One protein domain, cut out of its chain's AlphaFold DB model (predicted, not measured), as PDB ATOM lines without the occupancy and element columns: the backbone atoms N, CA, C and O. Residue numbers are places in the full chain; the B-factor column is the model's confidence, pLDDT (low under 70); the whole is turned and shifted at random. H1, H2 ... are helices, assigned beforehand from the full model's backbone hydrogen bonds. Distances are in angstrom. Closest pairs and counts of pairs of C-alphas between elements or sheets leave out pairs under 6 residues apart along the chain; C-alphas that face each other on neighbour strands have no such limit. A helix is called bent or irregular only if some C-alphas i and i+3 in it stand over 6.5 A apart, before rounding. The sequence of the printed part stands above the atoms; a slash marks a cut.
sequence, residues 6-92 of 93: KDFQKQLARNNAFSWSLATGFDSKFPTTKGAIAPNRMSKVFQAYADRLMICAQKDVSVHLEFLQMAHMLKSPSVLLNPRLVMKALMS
ATOM      1  N   LYS A   6      -4.158  45.224  94.815       93.38
ATOM      2  CA  LYS A   6      -3.056  44.249  94.886       93.38
ATOM      3  C   LYS A   6      -2.128  44.331  93.671       93.38
ATOM      4  O   LYS A   6      -0.912  44.290  93.838       93.38
ATOM      5  N   ASP A   7      -2.683  44.468  92.472       94.06
ATOM      6  CA  ASP A   7      -1.898  44.532  91.235       94.06
ATOM      7  C   ASP A   7      -1.142  45.853  91.128       94.06
ATOM      8  O   ASP A   7       0.024  45.869  90.735       94.06
ATOM      9  N   PHE A   8      -1.774  46.945  91.564       93.75
ATOM     10  CA  PHE A   8      -1.121  48.243  91.683       93.75
ATOM     11  C   PHE A   8       0.093  48.181  92.620       93.75
ATOM     12  O   PHE A   8       1.196  48.536  92.211       93.75
ATOM     13  N   GLN A   9      -0.078  47.664  93.842       95.50
ATOM     14  CA  GLN A   9       1.015  47.580  94.817       95.50
ATOM     15  C   GLN A   9       2.153  46.666  94.340       95.50
ATOM     16  O   GLN A   9       3.325  47.000  94.498       95.50
ATOM     17  N   LYS A  10       1.832  45.542  93.681       95.62
ATOM     18  CA  LYS A  10       2.847  44.673  93.060       95.62
ATOM     19  C   LYS A  10       3.638  45.399  91.977       95.62
ATOM     20  O   LYS A  10       4.850  45.222  91.896       95.62
ATOM     21  N   GLN A  11       2.975  46.186  91.133       94.31
ATOM     22  CA  GLN A  11       3.670  46.925  90.085       94.31
ATOM     23  C   GLN A  11       4.539  48.046  90.661       94.31
ATOM     24  O   GLN A  11       5.682  48.193  90.237       94.31
ATOM     25  N   LEU A  12       4.035  48.782  91.651       92.94
ATOM     26  CA  LEU A  12       4.802  49.813  92.347       92.94
ATOM     27  C   LEU A  12       6.071  49.226  92.981       92.94
ATOM     28  O   LEU A  12       7.165  49.741  92.758       92.94
ATOM     29  N   ALA A  13       5.939  48.103  93.692       93.94
ATOM     30  CA  ALA A  13       7.074  47.405  94.289       93.94
ATOM     31  C   ALA A  13       8.102  46.971  93.233       93.94
ATOM     32  O   ALA A  13       9.298  47.145  93.436       93.94
ATOM     33  N   ARG A  14       7.648  46.451  92.083       92.06
ATOM     34  CA  ARG A  14       8.536  46.063  90.973       92.06
ATOM     35  C   ARG A  14       9.290  47.254  90.387       92.06
ATOM     36  O   ARG A  14      10.489  47.138  90.162       92.06
ATOM     37  N   ASN A  15       8.616  48.382  90.171       89.81
ATOM     38  CA  ASN A  15       9.241  49.578  89.605       89.81
ATOM     39  C   ASN A  15      10.289  50.182  90.555       89.81
ATOM     40  O   ASN A  15      11.327  50.651  90.099       89.81
ATOM     41  N   ASN A  16      10.047  50.119  91.866       91.62
ATOM     42  CA  ASN A  16      10.948  50.680  92.876       91.62
ATOM     43  C   ASN A  16      12.041  49.703  93.333       91.62
ATOM     44  O   ASN A  16      12.969  50.119  94.025       91.62
ATOM     45  N   ALA A  17      11.944  48.418  92.971       90.75
ATOM     46  CA  ALA A  17      12.807  47.362  93.497       90.75
ATOM     47  C   ALA A  17      14.296  47.673  93.307       90.75
ATOM     48  O   ALA A  17      15.068  47.539  94.250       90.75
ATOM     49  N   PHE A  18      14.693  48.132  92.116       88.00
ATOM     50  CA  PHE A  18      16.096  48.435  91.843       88.00
ATOM     51  C   PHE A  18      16.610  49.606  92.687       88.00
ATOM     52  O   PHE A  18      17.612  49.451  93.378       88.00
ATOM     53  N   SER A  19      15.920  50.751  92.668       87.62
ATOM     54  CA  SER A  19      16.325  51.938  93.435       87.62
ATOM     55  C   SER A  19      16.383  51.638  94.935       87.62
ATOM     56  O   SER A  19      17.320  52.050  95.613       87.62
ATOM     57  N   TRP A  20      15.434  50.840  95.440       90.50
ATOM     58  CA  TRP A  20      15.431  50.358  96.820       90.50
ATOM     59  C   TRP A  20      16.628  49.448  97.130       90.50
ATOM     60  O   TRP A  20      17.311  49.649  98.133       90.50
ATOM     61  N   SER A  21      16.919  48.465  96.273       87.69
ATOM     62  CA  SER A  21      18.085  47.584  96.433       87.69
ATOM     63  C   SER A  21      19.408  48.343  96.358       87.69
ATOM     64  O   SER A  21      20.333  48.021  97.098       87.69
ATOM     65  N   LEU A  22      19.504  49.354  95.493       84.56
ATOM     66  CA  LEU A  22      20.692  50.190  95.379       84.56
ATOM     67  C   LEU A  22      20.919  50.991  96.669       84.56
ATOM     68  O   LEU A  22      22.002  50.907  97.240       84.56
ATOM     69  N   ALA A  23      19.892  51.694  97.158       86.88
ATOM     70  CA  ALA A  23      19.965  52.486  98.389       86.88
ATOM     71  C   ALA A  23      20.330  51.618  99.607       86.88
ATOM     72  O   ALA A  23      21.359  51.830 100.244       86.88
ATOM     73  N   THR A  24      19.557  50.558  99.854       90.00
ATOM     74  CA  THR A  24      19.784  49.640 100.987       90.00
ATOM     75  C   THR A  24      21.102  48.863 100.885       90.00
ATOM     76  O   THR A  24      21.698  48.492 101.901       90.00
ATOM     77  N   GLY A  25      21.598  48.627  99.667       86.94
ATOM     78  CA  GLY A  25      22.913  48.040  99.427       86.94
ATOM     79  C   GLY A  25      24.064  48.970  99.819       86.94
ATOM     80  O   GLY A  25      25.066  48.490 100.351       86.94
ATOM     81  N   PHE A  26      23.926  50.283  99.604       85.19
ATOM     82  CA  PHE A  26      24.875  51.276 100.122       85.19
ATOM     83  C   PHE A  26      24.813  51.364 101.647       85.19
ATOM     84  O   PHE A  26      25.862  51.302 102.286       85.19
ATOM     85  N   ASP A  27      23.613  51.401 102.231       90.44
ATOM     86  CA  ASP A  27      23.437  51.419 103.690       90.44
ATOM     87  C   ASP A  27      24.073  50.186 104.353       90.44
ATOM     88  O   ASP A  27      24.700  50.278 105.408       90.44
ATOM     89  N   SER A  28      23.998  49.021 103.701       91.25
ATOM     90  CA  SER A  28      24.596  47.768 104.191       91.25
ATOM     91  C   SER A  28      26.130  47.788 104.256       91.25
ATOM     92  O   SER A  28      26.715  46.894 104.864       91.25
ATOM     93  N   LYS A  29      26.803  48.784 103.656       86.06
ATOM     94  CA  LYS A  29      28.258  48.960 103.800       86.06
ATOM     95  C   LYS A  29      28.645  49.478 105.193       86.06
ATOM     96  O   LYS A  29      29.798  49.315 105.589       86.06
ATOM     97  N   PHE A  30      27.720  50.086 105.938       89.94
ATOM     98  CA  PHE A  30      27.993  50.597 107.280       89.94
ATOM     99  C   PHE A  30      27.882  49.478 108.332       89.94
ATOM    100  O   PHE A  30      26.843  48.818 108.405       89.94
ATOM    101  N   PRO A  31      28.899  49.278 109.200       88.19
ATOM    102  CA  PRO A  31      28.896  48.196 110.195       88.19
ATOM    103  C   PRO A  31      27.736  48.246 111.200       88.19
ATOM    104  O   PRO A  31      27.402  47.240 111.817       88.19
ATOM    105  N   THR A  32      27.132  49.420 111.386       94.12
ATOM    106  CA  THR A  32      26.027  49.655 112.323       94.12
ATOM    107  C   THR A  32      24.649  49.337 111.734       94.12
ATOM    108  O   THR A  32      23.658  49.350 112.468       94.12
ATOM    109  N   THR A  33      24.558  49.040 110.432       94.06
ATOM    110  CA  THR A  33      23.288  48.779 109.748       94.06
ATOM    111  C   THR A  33      22.685  47.454 110.204       94.06
ATOM    112  O   THR A  33      23.191  46.366 109.922       94.06
ATOM    113  N   LYS A  34      21.551  47.534 110.906       92.56
ATOM    114  CA  LYS A  34      20.786  46.352 111.320       92.56
ATOM    115  C   LYS A  34      20.138  45.695 110.102       92.56
ATOM    116  O   LYS A  34      19.495  46.370 109.307       92.56
ATOM    117  N   GLY A  35      20.274  44.374 109.985       89.94
ATOM    118  CA  GLY A  35      19.742  43.629 108.840       89.94
ATOM    119  C   GLY A  35      20.520  43.862 107.541       89.94
ATOM    120  O   GLY A  35      19.947  43.706 106.466       89.94
ATOM    121  N   ALA A  36      21.799  44.249 107.637       90.06
ATOM    122  CA  ALA A  36      22.659  44.458 106.478       90.06
ATOM    123  C   ALA A  36      22.654  43.243 105.538       90.06
ATOM    124  O   ALA A  36      22.726  42.085 105.960       90.06
ATOM    125  N   ILE A  37      22.593  43.529 104.241       85.88
ATOM    126  CA  ILE A  37      22.610  42.511 103.199       85.88
ATOM    127  C   ILE A  37      24.042  41.990 103.074       85.88
ATOM    128  O   ILE A  37      24.952  42.720 102.678       85.88
ATOM    129  N   ALA A  38      24.246  40.711 103.399       85.69
ATOM    130  CA  ALA A  38      25.555  40.083 103.281       85.69
ATOM    131  C   ALA A  38      26.027  40.080 101.812       85.69
ATOM    132  O   ALA A  38      25.284  39.640 100.925       85.69
ATOM    133  N   PRO A  39      27.259  40.536 101.521       83.81
ATOM    134  CA  PRO A  39      27.761  40.560 100.158       83.81
ATOM    135  C   PRO A  39      27.999  39.135  99.648       83.81
ATOM    136  O   PRO A  39      28.717  38.345 100.262       83.81
ATOM    137  N   ASN A  40      27.456  38.827  98.474       88.69
ATOM    138  CA  ASN A  40      27.748  37.604  97.737       88.69
ATOM    139  C   ASN A  40      28.787  37.869  96.628       88.69
ATOM    140  O   ASN A  40      29.221  39.000  96.402       88.69
ATOM    141  N   ARG A  41      29.238  36.818  95.931       90.94
ATOM    142  CA  ARG A  41      30.270  36.962  94.885       90.94
ATOM    143  C   ARG A  41      29.834  37.914  93.766       90.94
ATOM    144  O   ARG A  41      30.620  38.764  93.359       90.94
ATOM    145  N   MET A  42      28.582  37.814  93.322       87.62
ATOM    146  CA  MET A  42      28.038  38.669  92.263       87.62
ATOM    147  C   MET A  42      27.909  40.125  92.710       87.62
ATOM    148  O   MET A  42      28.260  41.029  91.957       87.62
ATOM    149  N   SER A  43      27.467  40.369  93.946       84.88
ATOM    150  CA  SER A  43      27.334  41.723  94.481       84.88
ATOM    151  C   SER A  43      28.693  42.393  94.642       84.88
ATOM    152  O   SER A  43      28.796  43.584  94.382       84.88
ATOM    153  N   LYS A  44      29.750  41.647  94.993       88.06
ATOM    154  CA  LYS A  44      31.123  42.180  95.039       88.06
ATOM    155  C   LYS A  44      31.625  42.606  93.659       88.06
ATOM    156  O   LYS A  44      32.200  43.682  93.531       88.06
ATOM    157  N   VAL A  45      31.377  41.798  92.623       91.12
ATOM    158  CA  VAL A  45      31.733  42.148  91.234       91.12
ATOM    159  C   VAL A  45      30.982  43.399  90.787       91.12
ATOM    160  O   VAL A  45      31.590  44.331  90.263       91.12
ATOM    161  N   PHE A  46      29.673  43.451  91.036       87.88
ATOM    162  CA  PHE A  46      28.869  44.619  90.696       87.88
ATOM    163  C   PHE A  46      29.292  45.869  91.479       87.88
ATOM    164  O   PHE A  46      29.333  46.949  90.905       87.88
ATOM    165  N   GLN A  47      29.652  45.740  92.760       87.50
ATOM    166  CA  GLN A  47      30.173  46.849  93.565       87.50
ATOM    167  C   GLN A  47      31.481  47.396  92.991       87.50
ATOM    168  O   GLN A  47      31.577  48.597  92.775       87.50
ATOM    169  N   ALA A  48      32.441  46.529  92.653       90.12
ATOM    170  CA  ALA A  48      33.690  46.957  92.023       90.12
ATOM    171  C   ALA A  48      33.445  47.665  90.678       90.12
ATOM    172  O   ALA A  48      34.101  48.658  90.362       90.12
ATOM    173  N   TYR A  49      32.476  47.179  89.895       92.62
ATOM    174  CA  TYR A  49      32.036  47.849  88.675       92.62
ATOM    175  C   TYR A  49      31.420  49.226  88.959       92.62
ATOM    176  O   TYR A  49      31.803  50.208  88.326       92.62
ATOM    177  N   ALA A  50      30.494  49.308  89.915       90.06
ATOM    178  CA  ALA A  50      29.819  50.546  90.286       90.06
ATOM    179  C   ALA A  50      30.808  51.601  90.804       90.06
ATOM    180  O   ALA A  50      30.709  52.760  90.415       90.06
ATOM    181  N   ASP A  51      31.800  51.205  91.605       91.12
ATOM    182  CA  ASP A  51      32.835  52.114  92.104       91.12
ATOM    183  C   ASP A  51      33.648  52.713  90.936       91.12
ATOM    184  O   ASP A  51      33.843  53.928  90.870       91.12
ATOM    185  N   ARG A  52      34.035  51.896  89.943       94.38
ATOM    186  CA  ARG A  52      34.699  52.385  88.719       94.38
ATOM    187  C   ARG A  52      33.802  53.276  87.868       94.38
ATOM    188  O   ARG A  52      34.251  54.304  87.369       94.38
ATOM    189  N   LEU A  53      32.534  52.903  87.713       94.56
ATOM    190  CA  LEU A  53      31.549  53.699  86.988       94.56
ATOM    191  C   LEU A  53      31.401  55.091  87.618       94.56
ATOM    192  O   LEU A  53      31.357  56.075  86.887       94.56
ATOM    193  N   MET A  54      31.381  55.184  88.951       92.88
ATOM    194  CA  MET A  54      31.297  56.461  89.664       92.88
ATOM    195  C   MET A  54      32.552  57.319  89.474       92.88
ATOM    196  O   MET A  54      32.428  58.521  89.250       92.88
ATOM    197  N   ILE A  55      33.746  56.718  89.491       94.88
ATOM    198  CA  ILE A  55      34.999  57.424  89.167       94.88
ATOM    199  C   ILE A  55      34.966  57.936  87.718       94.88
ATOM    200  O   ILE A  55      35.307  59.088  87.450       94.88
ATOM    201  N   CYS A  56      34.510  57.107  86.777       96.31
ATOM    202  CA  CYS A  56      34.351  57.481  85.373       96.31
ATOM    203  C   CYS A  56      33.345  58.632  85.200       96.31
ATOM    204  O   CYS A  56      33.621  59.596  84.489       96.31
ATOM    205  N   ALA A  57      32.212  58.579  85.907       95.38
ATOM    206  CA  ALA A  57      31.158  59.593  85.877       95.38
ATOM    207  C   ALA A  57      31.610  60.971  86.389       95.38
ATOM    208  O   ALA A  57      30.945  61.965  86.113       95.38
ATOM    209  N   GLN A  58      32.715  61.060  87.133       94.75
ATOM    210  CA  GLN A  58      33.304  62.345  87.529       94.75
ATOM    211  C   GLN A  58      34.125  62.991  86.403       94.75
ATOM    212  O   GLN A  58      34.354  64.197  86.433       94.75
ATOM    213  N   LYS A  59      34.573  62.202  85.416       95.38
ATOM    214  CA  LYS A  59      35.468  62.634  84.330       95.38
ATOM    215  C   LYS A  59      34.770  62.669  82.959       95.38
ATOM    216  O   LYS A  59      35.176  63.436  82.093       95.38
ATOM    217  N   ASP A  60      33.733  61.854  82.748       96.12
ATOM    218  CA  ASP A  60      33.008  61.715  81.478       96.12
ATOM    219  C   ASP A  60      31.523  62.096  81.631       96.12
ATOM    220  O   ASP A  60      30.736  61.395  82.274       96.12
ATOM    221  N   VAL A  61      31.125  63.191  80.972       95.69
ATOM    222  CA  VAL A  61      29.755  63.740  80.996       95.69
ATOM    223  C   VAL A  61      28.716  62.747  80.472       95.69
ATOM    224  O   VAL A  61      27.589  62.719  80.964       95.69
ATOM    225  N   SER A  62      29.065  61.904  79.496       94.75
ATOM    226  CA  SER A  62      28.123  60.918  78.957       94.75
ATOM    227  C   SER A  62      27.818  59.818  79.972       94.75
ATOM    228  O   SER A  62      26.663  59.432  80.125       94.75
ATOM    229  N   VAL A  63      28.828  59.362  80.719       96.06
ATOM    230  CA  VAL A  63      28.639  58.376  81.792       96.06
ATOM    231  C   VAL A  63      27.871  59.006  82.952       96.06
ATOM    232  O   VAL A  63      26.945  58.390  83.480       96.06
ATOM    233  N   HIS A  64      28.195  60.256  83.288       96.50
ATOM    234  CA  HIS A  64      27.484  61.027  84.303       96.50
ATOM    235  C   HIS A  64      25.986  61.154  84.004       96.50
ATOM    236  O   HIS A  64      25.147  60.880  84.861       96.50
ATOM    237  N   LEU A  65      25.638  61.534  82.772       96.62
ATOM    238  CA  LEU A  65      24.253  61.748  82.368       96.62
ATOM    239  C   LEU A  65      23.443  60.446  82.382       96.62
ATOM    240  O   LEU A  65      22.314  60.433  82.870       96.62
ATOM    241  N   GLU A  66      24.014  59.350  81.882       95.81
ATOM    242  CA  GLU A  66      23.364  58.035  81.905       95.81
ATOM    243  C   GLU A  66      23.139  57.543  83.340       95.81
ATOM    244  O   GLU A  66      22.059  57.040  83.659       95.81
ATOM    245  N   PHE A  67      24.117  57.754  84.230       93.56
ATOM    246  CA  PHE A  67      23.953  57.473  85.653       93.56
ATOM    247  C   PHE A  67      22.829  58.315  86.269       93.56
ATOM    248  O   PHE A  67      21.951  57.754  86.921       93.56
ATOM    249  N   LEU A  68      22.799  59.631  86.029       94.69
ATOM    250  CA  LEU A  68      21.756  60.510  86.569       94.69
ATOM    251  C   LEU A  68      20.360  60.142  86.066       94.69
ATOM    252  O   LEU A  68      19.418  60.112  86.857       94.69
ATOM    253  N   GLN A  69      20.210  59.853  84.775       95.31
ATOM    254  CA  GLN A  69      18.923  59.459  84.201       95.31
ATOM    255  C   GLN A  69      18.431  58.134  84.787       95.31
ATOM    256  O   GLN A  69      17.242  57.985  85.057       95.31
ATOM    257  N   MET A  70      19.335  57.186  85.027       92.38
ATOM    258  CA  MET A  70      19.005  55.941  85.715       92.38
ATOM    259  C   MET A  70      18.648  56.176  87.189       92.38
ATOM    260  O   MET A  70      17.627  55.674  87.650       92.38
ATOM    261  N   ALA A  71      19.432  56.982  87.912       89.56
ATOM    262  CA  ALA A  71      19.213  57.271  89.329       89.56
ATOM    263  C   ALA A  71      17.866  57.973  89.575       89.56
ATOM    264  O   ALA A  71      17.182  57.677  90.551       89.56
ATOM    265  N   HIS A  72      17.444  58.837  88.648       91.44
ATOM    266  CA  HIS A  72      16.128  59.483  88.655       91.44
ATOM    267  C   HIS A  72      15.030  58.642  87.984       91.44
ATOM    268  O   HIS A  72      13.950  59.154  87.700       91.44
ATOM    269  N   MET A  73      15.291  57.358  87.717       90.25
ATOM    270  CA  MET A  73      14.337  56.404  87.139       90.25
ATOM    271  C   MET A  73      13.758  56.827  85.775       90.25
ATOM    272  O   MET A  73      12.711  56.332  85.360       90.25
ATOM    273  N   LEU A  74      14.449  57.710  85.047       93.81
ATOM    274  CA  LEU A  74      14.102  58.109  83.677       93.81
ATOM    275  C   LEU A  74      14.504  57.035  82.660       93.81
ATOM    276  O   LEU A  74      13.946  56.960  81.566       93.81
ATOM    277  N   LYS A  75      15.481  56.197  83.021       93.00
ATOM    278  CA  LYS A  75      15.936  55.045  82.241       93.00
ATOM    279  C   LYS A  75      15.964  53.783  83.093       93.00
ATOM    280  O   LYS A  75      16.122  53.830  84.311       93.00
ATOM    281  N   SER A  76      15.848  52.639  82.419       90.62
ATOM    282  CA  SER A  76      16.002  51.323  83.042       90.62
ATOM    283  C   SER A  76      17.393  51.172  83.680       90.62
ATOM    284  O   SER A  76      18.382  51.571  83.057       90.62
ATOM    285  N   PRO A  77      17.511  50.493  84.836       89.00
ATOM    286  CA  PRO A  77      18.795  50.136  85.445       89.00
ATOM    287  C   PRO A  77      19.760  49.401  84.509       89.00
ATOM    288  O   PRO A  77      20.978  49.518  84.638       89.00
ATOM    289  N   SER A  78      19.222  48.672  83.525       91.56
ATOM    290  CA  SER A  78      20.006  47.955  82.517       91.56
ATOM    291  C   SER A  78      20.887  48.871  81.663       91.56
ATOM    292  O   SER A  78      21.830  48.382  81.047       91.56
ATOM    293  N   VAL A  79      20.626  50.185  81.631       93.94
ATOM    294  CA  VAL A  79      21.475  51.142  80.908       93.94
ATOM    295  C   VAL A  79      22.901  51.175  81.458       93.94
ATOM    296  O   VAL A  79      23.848  51.323  80.687       93.94
ATOM    297  N   LEU A  80      23.074  50.921  82.760       91.50
ATOM    298  CA  LEU A  80      24.396  50.808  83.370       91.50
ATOM    299  C   LEU A  80      25.160  49.575  82.894       91.50
ATOM    300  O   LEU A  80      26.365  49.519  83.071       91.50
ATOM    301  N   LEU A  81      24.496  48.583  82.305       92.88
ATOM    302  CA  LEU A  81      25.136  47.385  81.758       92.88
ATOM    303  C   LEU A  81      25.348  47.486  80.244       92.88
ATOM    304  O   LEU A  81      25.740  46.509  79.608       92.88
ATOM    305  N   ASN A  82      25.100  48.656  79.646       94.19
ATOM    306  CA  ASN A  82      25.403  48.885  78.243       94.19
ATOM    307  C   ASN A  82      26.913  48.673  78.004       94.19
ATOM    308  O   ASN A  82      27.719  49.318  78.685       94.19
ATOM    309  N   PRO A  83      27.313  47.844  77.020       95.00
ATOM    310  CA  PRO A  83      28.719  47.535  76.761       95.00
ATOM    311  C   PRO A  83      29.616  48.767  76.620       95.00
ATOM    312  O   PRO A  83      30.762  48.746  77.061       95.00
ATOM    313  N   ARG A  84      29.093  49.870  76.062       95.00
ATOM    314  CA  ARG A  84      29.847  51.124  75.925       95.00
ATOM    315  C   ARG A  84      30.180  51.752  77.280       95.00
ATOM    316  O   ARG A  84      31.313  52.182  77.471       95.00
ATOM    317  N   LEU A  85      29.225  51.796  78.213       94.50
ATOM    318  CA  LEU A  85      29.457  52.326  79.562       94.50
ATOM    319  C   LEU A  85      30.378  51.412  80.363       94.50
ATOM    320  O   LEU A  85      31.303  51.897  81.010       94.50
ATOM    321  N   VAL A  86      30.164  50.099  80.255       94.94
ATOM    322  CA  VAL A  86      31.011  49.100  80.912       94.94
ATOM    323  C   VAL A  86      32.462  49.264  80.473       94.94
ATOM    324  O   VAL A  86      33.355  49.350  81.312       94.94
ATOM    325  N   MET A  87      32.703  49.383  79.167       95.50
ATOM    326  CA  MET A  87      34.046  49.577  78.628       95.50
ATOM    327  C   MET A  87      34.686  50.877  79.135       95.50
ATOM    328  O   MET A  87      35.826  50.850  79.594       95.50
ATOM    329  N   LYS A  88      33.945  51.993  79.129       94.50
ATOM    330  CA  LYS A  88      34.429  53.281  79.655       94.50
ATOM    331  C   LYS A  88      34.819  53.203  81.132       94.50
ATOM    332  O   LYS A  88      35.899  53.654  81.496       94.50
ATOM    333  N   ALA A  89      33.978  52.590  81.962       94.06
ATOM    334  CA  ALA A  89      34.247  52.421  83.388       94.06
ATOM    335  C   ALA A  89      35.429  51.474  83.656       94.06
ATOM    336  O   ALA A  89      36.209  51.686  84.579       94.06
ATOM    337  N   LEU A  90      35.597  50.416  82.857       91.69
ATOM    338  CA  LEU A  90      36.717  49.488  83.028       91.69
ATOM    339  C   LEU A  90      38.058  50.077  82.575       91.69
ATOM    340  O   LEU A  90      39.082  49.697  83.140       91.69
ATOM    341  N   MET A  91      38.045  50.987  81.594       91.38
ATOM    342  CA  MET A  91      39.233  51.678  81.080       91.38
ATOM    343  C   MET A  91      39.587  52.949  81.861       91.38
ATOM    344  O   MET A  91      40.726  53.406  81.780       91.38
ATOM    345  N   SER A  92      38.655  53.526  82.625       79.44
ATOM    346  CA  SER A  92      38.964  54.651  83.509       79.44
ATOM    347  C   SER A  92      39.795  54.159  84.696       79.44
ATOM    348  O   SER A  92      39.258  53.525  85.606       79.44
TER     349      SER A  92
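Overview. This is residues 6 to 92 of the 93 residues of the protein "Monooxygenase" of Leptolyngbya sp. NIES-3755 (UniProt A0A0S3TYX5). H5 crosses H2 in a cluster of the helices H2 to H5, and a long loop joins it to bent H1, whose residues 6 to 14 stick out. Look for 87 printed residues with five named helices, H1 to H5, all helix. The whole is only just compact, close to loose: radius of gyration of the C-alphas 14.4 A, spans 42 by 33 by 20 A.

Arrangement. H1, residues 6 to 27, assigned as one helix by its hydrogen bonds, is bent: C-alphas 15 and 18 are 7.3 A apart, its arms H1a and H1b at a steep tilt of 60 degrees. H2, residues 41 to 59, touches H5, 83 to 91, with residues 49 to 56 alone, closest C-alphas Leu 53 and Ala 89, 4.7 A. H3, 61 to 71, touches H4, 77 to 81, closest C-alphas Met 70 and Pro 77, 5.8 A. O i to N i+4 pairs are within hydrogen-bond range but for H2, 14 of 15, and H4, 0 of 1, with 2 of 2 O i to N i+3.

Along the chain. Find C-alpha 6 at (-3.056, 44.249, 94.886), where H1a begins; H2 runs 28.2 A; H5 ends at C-alpha 91, (39.233, 51.678, 81.080).

Size, cuts and confidence. Those two C-alphas are the farthest apart, 45.1 A. The printed part has no cut, residues 28 to 40 make the long link, and no printed residue is under 70.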